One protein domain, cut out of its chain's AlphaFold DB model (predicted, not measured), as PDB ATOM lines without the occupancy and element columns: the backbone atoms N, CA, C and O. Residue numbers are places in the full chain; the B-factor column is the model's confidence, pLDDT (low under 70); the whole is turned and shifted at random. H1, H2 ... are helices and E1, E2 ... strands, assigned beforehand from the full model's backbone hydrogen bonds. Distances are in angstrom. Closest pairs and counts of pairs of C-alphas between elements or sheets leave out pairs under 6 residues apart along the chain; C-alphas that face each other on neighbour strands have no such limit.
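AT A GLANCE: This is residues 2 to 68 of the 272 residues of an uncharacterized protein of Panaeolus cyanescens (UniProt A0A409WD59). This is a chain of mostly loops with little regular structure: the short helix H1 lies near the middle, and the long stretch of residues 10 to 38 loops widely round it. That stretch leads to the short strand E1, beyond which lie a second short helix, H2, and a looping tail. The printed part has 67 residues, with H1, E1 and H2 in that order; the class is mixed, and the named elements hold only 18 residues. It is compact, with a radius of gyration of the C-alphas of 12.2 A and spans of 31 by 27 by 18 A.

HOW THE PARTS SIT: H1, residues 2 to 9, and H2, residues 48 to 53, are near each other, with 5 pairs of C-alphas within 10 A. E1, residues 39 to 42, pairs with no named strand. H1 and E1 have 1 pair of C-alphas within 8 A, the closest, those of Leu 9 and Ser 40, 7.7 A apart. E1 and H2 are apart. In H2 every O i to N i+4 pair is within hydrogen-bond range, in H1 2 of 4.

IN THESE COORDINATES: H1 is 11.3 A long from C-alpha 2 at (191.700, 187.968, 163.418), E1 10.6 A, and H2 8.6 A to C-alpha 53 at (186.316, 188.388, 171.723).

THE WHOLE: The C-alphas farthest apart, of Thr 25 and Arg 68, are 35.7 A apart. The link from H1 to E1 is long, that from E1 to H2 tight. The printed part has no cut, and no printed residue is under 70 in pLDDT.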
ATOM      1  N   MET A   2     191.064 188.987 162.541       90.38
ATOM      2  CA  MET A   2     191.700 187.968 163.418       90.38
ATOM      3  C   MET A   2     190.885 186.675 163.600       90.38
ATOM      4  O   MET A   2     191.447 185.591 163.563       90.38
ATOM      5  N   ARG A   3     189.553 186.781 163.694       93.44
ATOM      6  CA  ARG A   3     188.629 185.630 163.775       93.44
ATOM      7  C   ARG A   3     188.795 184.623 162.629       93.44
ATOM      8  O   ARG A   3     188.589 183.432 162.824       93.44
ATOM      9  N   LEU A   4     189.180 185.097 161.439       94.19
ATOM     10  CA  LEU A   4     189.375 184.253 160.257       94.19
ATOM     11  C   LEU A   4     190.594 183.338 160.397       94.19
ATOM     12  O   LEU A   4     190.631 182.302 159.748       94.19
ATOM     13  N   LEU A   5     191.554 183.668 161.269       93.25
ATOM     14  CA  LEU A   5     192.703 182.798 161.523       93.25
ATOM     15  C   LEU A   5     192.270 181.452 162.105       93.25
ATOM     16  O   LEU A   5     192.865 180.443 161.760       93.25
ATOM     17  N   HIS A   6     191.202 181.394 162.908       94.31
ATOM     18  CA  HIS A   6     190.673 180.110 163.378       94.31
ATOM     19  C   HIS A   6     190.264 179.203 162.215       94.31
ATOM     20  O   HIS A   6     190.538 178.014 162.241       94.31
ATOM     21  N   TRP A   7     189.682 179.778 161.164       93.69
ATOM     22  CA  TRP A   7     189.238 179.047 159.976       93.69
ATOM     23  C   TRP A   7     190.385 178.619 159.049       93.69
ATOM     24  O   TRP A   7     190.163 177.835 158.133       93.69
ATOM     25  N   VAL A   8     191.601 179.116 159.298       92.94
ATOM     26  CA  VAL A   8     192.832 178.702 158.606       92.94
ATOM     27  C   VAL A   8     193.635 177.701 159.441       92.94
ATOM     28  O   VAL A   8     194.188 176.765 158.880       92.94
ATOM     29  N   LEU A   9     193.718 177.912 160.759       93.06
ATOM     30  CA  LEU A   9     194.598 177.166 161.668       93.06
ATOM     31  C   LEU A   9     193.948 175.919 162.269       93.06
ATOM     32  O   LEU A   9     194.645 174.964 162.599       93.06
ATOM     33  N   ALA A  10     192.642 175.961 162.528       93.75
ATOM     34  CA  ALA A  10     191.998 174.969 163.371       93.75
ATOM     35  C   ALA A  10     191.590 173.715 162.576       93.75
ATOM     36  O   ALA A  10     191.101 173.835 161.443       93.75
ATOM     37  N   PRO A  11     191.658 172.520 163.192       93.44
ATOM     38  CA  PRO A  11     191.027 171.323 162.661       93.44
ATOM     39  C   PRO A  11     189.564 171.584 162.334       93.44
ATOM     40  O   PRO A  11     188.846 172.193 163.132       93.44
ATOM     41  N   GLN A  12     189.089 171.088 161.191       91.25
ATOM     42  CA  GLN A  12     187.693 171.285 160.786       91.25
ATOM     43  C   GLN A  12     186.709 170.742 161.835       91.25
ATOM     44  O   GLN A  12     185.642 171.312 162.040       91.25
ATOM     45  N   SER A  13     187.092 169.675 162.544       92.62
ATOM     46  CA  SER A  13     186.328 169.078 163.646       92.62
ATOM     47  C   SER A  13     186.174 169.988 164.870       92.62
ATOM     48  O   SER A  13     185.251 169.792 165.656       92.62
ATOM     49  N   SER A  14     187.059 170.973 165.036       92.44
ATOM     50  CA  SER A  14     187.027 171.944 166.137       92.44
ATOM     51  C   SER A  14     186.252 173.223 165.792       92.44
ATOM     52  O   SER A  14     186.012 174.062 166.664       92.44
ATOM     53  N   LEU A  15     185.857 173.383 164.524       93.25
ATOM     54  CA  LEU A  15     185.137 174.550 164.029       93.25
ATOM     55  C   LEU A  15     183.617 174.321 164.028       93.25
ATOM     56  O   LEU A  15     183.143 173.188 163.913       93.25
ATOM     57  N   PRO A  16     182.824 175.402 164.118       93.50
ATOM     58  CA  PRO A  16     181.406 175.355 163.793       93.50
ATOM     59  C   PRO A  16     181.174 174.788 162.388       93.50
ATOM     60  O   PRO A  16     181.980 174.997 161.481       93.50
ATOM     61  N   LYS A  17     180.039 174.110 162.199       93.50
ATOM     62  CA  LYS A  17     179.685 173.498 160.910       93.50
ATOM     63  C   LYS A  17     179.554 174.531 159.787       93.50
ATOM     64  O   LYS A  17     179.991 174.267 158.671       93.50
ATOM     65  N   ASP A  18     178.971 175.683 160.105       94.69
ATOM     66  CA  ASP A  18     178.631 176.717 159.136       94.69
ATOM     67  C   ASP A  18     179.522 177.950 159.333       94.69
ATOM     68  O   ASP A  18     179.736 178.412 160.461       94.69
ATOM     69  N   PHE A  19     180.051 178.478 158.226       95.44
ATOM     70  CA  PHE A  19     180.795 179.735 158.222       95.44
ATOM     71  C   PHE A  19     179.816 180.917 158.309       95.44
ATOM     72  O   PHE A  19     178.788 180.881 157.636       95.44
ATOM     73  N   PRO A  20     180.096 181.966 159.103       95.12
ATOM     74  CA  PRO A  20     179.185 183.103 159.219       95.12
ATOM     75  C   PRO A  20     178.983 183.845 157.890       95.12
ATOM     76  O   PRO A  20     179.928 184.434 157.365       95.12
ATOM     77  N   ASP A  21     177.740 183.899 157.402       94.44
ATOM     78  CA  ASP A  21     177.379 184.582 156.147       94.44
ATOM     79  C   ASP A  21     177.811 186.058 156.131       94.44
ATOM     80  O   ASP A  21     178.272 186.581 155.115       94.44
ATOM     81  N   GLU A  22     177.723 186.734 157.282       93.44
ATOM     82  CA  GLU A  22     178.136 188.134 157.451       93.44
ATOM     83  C   GLU A  22     179.641 188.371 157.225       93.44
ATOM     84  O   GLU A  22     180.064 189.512 157.043       93.44
ATOM     85  N   TRP A  23     180.464 187.316 157.232       93.44
ATOM     86  CA  TRP A  23     181.903 187.395 156.957       93.44
ATOM     87  C   TRP A  23     182.242 187.063 155.497       93.44
ATOM     88  O   TRP A  23     183.410 187.148 155.114       93.44
ATOM     89  N   GLY A  24     181.242 186.724 154.676       93.81
ATOM     90  CA  GLY A  24     181.408 186.362 153.273       93.81
ATOM     91  C   GLY A  24     181.818 184.902 153.099       93.81
ATOM     92  O   GLY A  24     181.203 184.000 153.654       93.81
ATOM     93  N   THR A  25     182.848 184.653 152.292       94.06
ATOM     94  CA  THR A  25     183.347 183.295 152.033       94.06
ATOM     95  C   THR A  25     184.468 182.915 153.004       94.06
ATOM     96  O   THR A  25     185.313 183.767 153.299       94.06
ATOM     97  N   PRO A  26     184.543 181.647 153.448       92.88
ATOM     98  CA  PRO A  26     185.638 181.186 154.293       92.88
ATOM     99  C   PRO A  26     186.992 181.353 153.587       92.88
ATOM    100  O   PRO A  26     187.068 181.236 152.358       92.88
ATOM    101  N   PRO A  27     188.074 181.625 154.338       93.06
ATOM    102  CA  PRO A  27     189.408 181.702 153.763       93.06
ATOM    103  C   PRO A  27     189.832 180.338 153.188       93.06
ATOM    104  O   PRO A  27     189.442 179.297 153.725       93.06
ATOM    105  N   PRO A  28     190.644 180.316 152.116       89.94
ATOM    106  CA  PRO A  28     191.197 179.070 151.604       89.94
ATOM    107  C   PRO A  28     192.109 178.422 152.653       89.94
ATOM    108  O   PRO A  28     192.895 179.102 153.317       89.94
ATOM    109  N   ARG A  29     192.017 177.096 152.770       87.44
ATOM    110  CA  ARG A  29     192.910 176.286 153.603       87.44
ATOM    111  C   ARG A  29     194.047 175.747 152.742       87.44
ATOM    112  O   ARG A  29     193.810 175.239 151.647       87.44
ATOM    113  N   TYR A  30     195.273 175.895 153.233       82.44
ATOM    114  CA  TYR A  30     196.492 175.421 152.579       82.44
ATOM    115  C   TYR A  30     197.121 174.347 153.464       82.44
ATOM    116  O   TYR A  30     197.993 174.633 154.293       82.44
ATOM    117  N   ASP A  31     196.618 173.120 153.329       78.12
ATOM    118  CA  ASP A  31     197.011 171.979 154.168       78.12
ATOM    119  C   ASP A  31     198.510 171.653 154.039       78.12
ATOM    120  O   ASP A  31     199.113 171.124 154.967       78.12
ATOM    121  N   ASP A  32     199.138 172.043 152.925       79.62
ATOM    122  CA  ASP A  32     200.571 171.904 152.655       79.62
ATOM    123  C   ASP A  32     201.459 172.891 153.438       79.62
ATOM    124  O   ASP A  32     202.679 172.732 153.447       79.62
ATOM    125  N   ARG A  33     200.878 173.916 154.081       77.38
ATOM    126  CA  ARG A  33     201.640 175.004 154.727       77.38
ATOM    127  C   ARG A  33     201.367 175.178 156.209       77.38
ATOM    128  O   ARG A  33     202.297 175.466 156.955       77.38
ATOM    129  N   VAL A  34     200.102 175.103 156.615       74.31
ATOM    130  CA  VAL A  34     199.679 175.533 157.959       74.31
ATOM    131  C   VAL A  34     199.059 174.387 158.766       74.31
ATOM    132  O   VAL A  34     199.155 174.397 159.990       74.31
ATOM    133  N   GLY A  35     198.541 173.359 158.084       82.00
ATOM    134  CA  GLY A  35     198.020 172.136 158.696       82.00
ATOM    135  C   GLY A  35     196.892 172.361 159.711       82.00
ATOM    136  O   GLY A  35     196.324 173.446 159.820       82.00
ATOM    137  N   ASP A  36     196.581 171.302 160.459       91.56
ATOM    138  CA  ASP A  36     195.619 171.308 161.564       91.56
ATOM    139  C   ASP A  36     196.355 171.539 162.888       91.56
ATOM    140  O   ASP A  36     196.928 170.621 163.480       91.56
ATOM    141  N   ALA A  37     196.365 172.784 163.360       92.44
ATOM    142  CA  ALA A  37     197.062 173.144 164.585       92.44
ATOM    143  C   ALA A  37     196.309 172.637 165.828       92.44
ATOM    144  O   ALA A  37     195.116 172.882 165.989       92.44
ATOM    145  N   ALA A  38     197.014 172.011 166.774       92.88
ATOM    146  CA  ALA A  38     196.435 171.661 168.078       92.88
ATOM    147  C   ALA A  38     196.135 172.910 168.931       92.88
ATOM    148  O   ALA A  38     195.160 172.963 169.685       92.88
ATOM    149  N   PHE A  39     196.968 173.941 168.787       94.50
ATOM    150  CA  PHE A  39     196.815 175.236 169.436       94.50
ATOM    151  C   PHE A  39     197.520 176.335 168.633       94.50
ATOM    152  O   PHE A  39     198.288 176.063 167.714       94.50
ATOM    153  N   SER A  40     197.264 177.594 168.976       93.56
ATOM    154  CA  SER A  40     197.967 178.749 168.405       93.56
ATOM    155  C   SER A  40     198.231 179.803 169.468       93.56
ATOM    156  O   SER A  40     197.464 179.909 170.422       93.56
ATOM    157  N   ILE A  41     199.295 180.586 169.301       92.00
ATOM    158  CA  ILE A  41     199.742 181.585 170.273       92.00
ATOM    159  C   ILE A  41     199.883 182.940 169.582       92.00
ATOM    160  O   ILE A  41     200.349 183.026 168.448       92.00
ATOM    161  N   LEU A  42     199.502 183.999 170.289       90.31
ATOM    162  CA  LEU A  42     199.715 185.384 169.900       90.31
ATOM    163  C   LEU A  42     200.601 186.079 170.934       90.31
ATOM    164  O   LEU A  42     200.265 186.133 172.116       90.31
ATOM    165  N   TYR A  43     201.701 186.658 170.458       84.00
ATOM    166  CA  TYR A  43     202.607 187.503 171.233       84.00
ATOM    167  C   TYR A  43     202.364 188.966 170.849       84.00
ATOM    168  O   TYR A  43     203.032 189.502 169.966       84.00
ATOM    169  N   SER A  44     201.340 189.603 171.424       77.75
ATOM    170  CA  SER A  44     200.994 190.984 171.076       77.75
ATOM    171  C   SER A  44     200.262 191.722 172.199       77.75
ATOM    172  O   SER A  44     199.443 191.144 172.908       77.75
ATOM    173  N   ASP A  45     200.521 193.026 172.295       79.81
ATOM    174  CA  ASP A  45     200.070 193.921 173.368       79.81
ATOM    175  C   ASP A  45     198.691 194.563 173.147       79.81
ATOM    176  O   ASP A  45     198.353 195.538 173.811       79.81
ATOM    177  N   ILE A  46     197.858 194.046 172.233       85.06
ATOM    178  CA  ILE A  46     196.496 194.594 172.040       85.06
ATOM    179  C   ILE A  46     195.631 194.389 173.297       85.06
ATOM    180  O   ILE A  46     194.776 195.217 173.608       85.06
ATOM    181  N   GLY A  47     195.865 193.297 174.026       82.62
ATOM    182  CA  GLY A  47     195.221 193.011 175.302       82.62
ATOM    183  C   GLY A  47     194.239 191.829 175.267       82.62
ATOM    184  O   GLY A  47     193.694 191.472 174.215       82.62
ATOM    185  N   PRO A  48     193.991 191.212 176.436       87.75
ATOM    186  CA  PRO A  48     193.327 189.913 176.546       87.75
ATOM    187  C   PRO A  48     191.857 189.957 176.109       87.75
ATOM    188  O   PRO A  48     191.379 189.046 175.437       87.75
ATOM    189  N   GLU A  49     191.144 191.043 176.412       90.88
ATOM    190  CA  GLU A  49     189.724 191.179 176.067       90.88
ATOM    191  C   GLU A  49     189.478 191.236 174.556       90.88
ATOM    192  O   GLU A  49     188.447 190.778 174.059       90.88
ATOM    193  N   PHE A  50     190.392 191.844 173.798       92.19
ATOM    194  CA  PHE A  50     190.271 191.881 172.345       92.19
ATOM    195  C   PHE A  50     190.410 190.471 171.770       92.19
ATOM    196  O   PHE A  50     189.533 190.028 171.028       92.19
ATOM    197  N   TYR A  51     191.459 189.752 172.170       93.12
ATOM    198  CA  TYR A  51     191.736 188.413 171.665       93.12
ATOM    199  C   TYR A  51     190.702 187.372 172.070       93.12
ATOM    200  O   TYR A  51     190.343 186.516 171.258       93.12
ATOM    201  N   GLN A  52     190.160 187.477 173.278       93.19
ATOM    202  CA  GLN A  52     189.102 186.584 173.719       93.19
ATOM    203  C   GLN A  52     187.821 186.787 172.898       93.19
ATOM    204  O   GLN A  52     187.166 185.813 172.527       93.19
ATOM    205  N   ARG A  53     187.485 188.042 172.556       94.12
ATOM    206  CA  ARG A  53     186.316 188.388 171.723       94.12
ATOM    207  C   ARG A  53     186.479 188.008 170.258       94.12
ATOM    208  O   ARG A  53     185.481 187.931 169.539       94.12
ATOM    209  N   THR A  54     187.701 187.803 169.771       93.81
ATOM    210  CA  THR A  54     187.935 187.349 168.398       93.81
ATOM    211  C   THR A  54     187.736 185.842 168.282       93.81
ATOM    212  O   THR A  54     188.667 185.148 167.918       93.81
ATOM    213  N   GLY A  55     186.534 185.356 168.593       93.69
ATOM    214  CA  GLY A  55     186.170 183.942 168.553       93.69
ATOM    215  C   GLY A  55     185.775 183.396 167.177       93.69
ATOM    216  O   GLY A  55     185.775 184.107 166.167       93.69
ATOM    217  N   THR A  56     185.395 182.118 167.161       93.62
ATOM    218  CA  THR A  56     185.067 181.336 165.952       93.62
ATOM    219  C   THR A  56     183.770 181.771 165.264       93.62
ATOM    220  O   THR A  56     183.661 181.645 164.046       93.62
ATOM    221  N   LEU A  57     182.819 182.330 166.025       93.62
ATOM    222  CA  LEU A  57     181.557 182.898 165.532       93.62
ATOM    223  C   LEU A  57     181.355 184.340 166.032       93.62
ATOM    224  O   LEU A  57     182.003 184.767 167.000       93.62
ATOM    225  N   PRO A  58     180.436 185.104 165.416       91.19
ATOM    226  CA  PRO A  58     180.017 186.408 165.916       91.19
ATOM    227  C   PRO A  58     179.541 186.318 167.372       91.19
ATOM    228  O   PRO A  58     178.861 185.374 167.766       91.19
ATOM    229  N   GLY A  59     179.957 187.277 168.202       89.19
ATOM    230  CA  GLY A  59     179.568 187.346 169.618       89.19
ATOM    231  C   GLY A  59     180.156 186.277 170.557       89.19
ATOM    232  O   GLY A  59     179.954 186.386 171.764       89.19
ATOM    233  N   ARG A  60     180.901 185.276 170.064       90.38
ATOM    234  CA  ARG A  60     181.558 184.284 170.934       90.38
ATOM    235  C   ARG A  60     182.869 184.810 171.511       90.38
ATOM    236  O   ARG A  60     183.706 185.348 170.789       90.38
ATOM    237  N   ASN A  61     183.052 184.558 172.805       92.62
ATOM    238  CA  ASN A  61     184.265 184.866 173.564       92.62
ATOM    239  C   ASN A  61     185.180 183.635 173.680       92.62
ATOM    240  O   ASN A  61     185.666 183.304 174.760       92.62
ATOM    241  N   ASP A  62     185.350 182.911 172.573       93.25
ATOM    242  CA  ASP A  62     186.152 181.687 172.486       93.25
ATOM    243  C   ASP A  62     187.418 181.860 171.636       93.25
ATOM    244  O   ASP A  62     187.910 180.884 171.069       93.25
ATOM    245  N   GLY A  63     187.941 183.085 171.536       95.00
ATOM    246  CA  GLY A  63     189.218 183.376 170.884       95.00
ATOM    247  C   GLY A  63     190.430 182.959 171.727       95.00
ATOM    248  O   GLY A  63     190.397 181.951 172.436       95.00
ATOM    249  N   TRP A  64     191.522 183.723 171.647       95.50
ATOM    250  CA  TRP A  64     192.728 183.439 172.430       95.50
ATOM    251  C   TRP A  64     192.573 183.927 173.871       95.50
ATOM    252  O   TRP A  64     192.047 185.009 174.129       95.50
ATOM    253  N   LEU A  65     193.054 183.116 174.804       93.38
ATOM    254  CA  LEU A  65     193.012 183.338 176.239       93.38
ATOM    255  C   LEU A  65     194.417 183.674 176.731       93.38
ATOM    256  O   LEU A  65     195.359 182.914 176.500       93.38
ATOM    257  N   ALA A  66     194.549 184.791 177.438       90.94
ATOM    258  CA  ALA A  66     195.706 185.015 178.290       90.94
ATOM    259  C   ALA A  66     195.534 184.166 179.554       90.94
ATOM    260  O   ALA A  66     194.479 184.182 180.188       90.94
ATOM    261  N   GLN A  67     196.568 183.423 179.919       84.25
ATOM    262  CA  GLN A  67     196.620 182.684 181.171       84.25
ATOM    263  C   GLN A  67     197.951 182.933 181.839       84.25
ATOM    264  O   GLN A  67     198.945 183.068 181.130       84.25
ATOM    265  N   ARG A  68     197.937 182.904 183.179       73.94
ATOM    266  CA  ARG A  68     199.121 182.946 184.046       73.94
ATOM    267  C   ARG A  68     200.078 184.034 183.582       73.94
ATOM    268  O   ARG A  68     200.949 183.827 182.743       73.94
TER     269      ARG A  68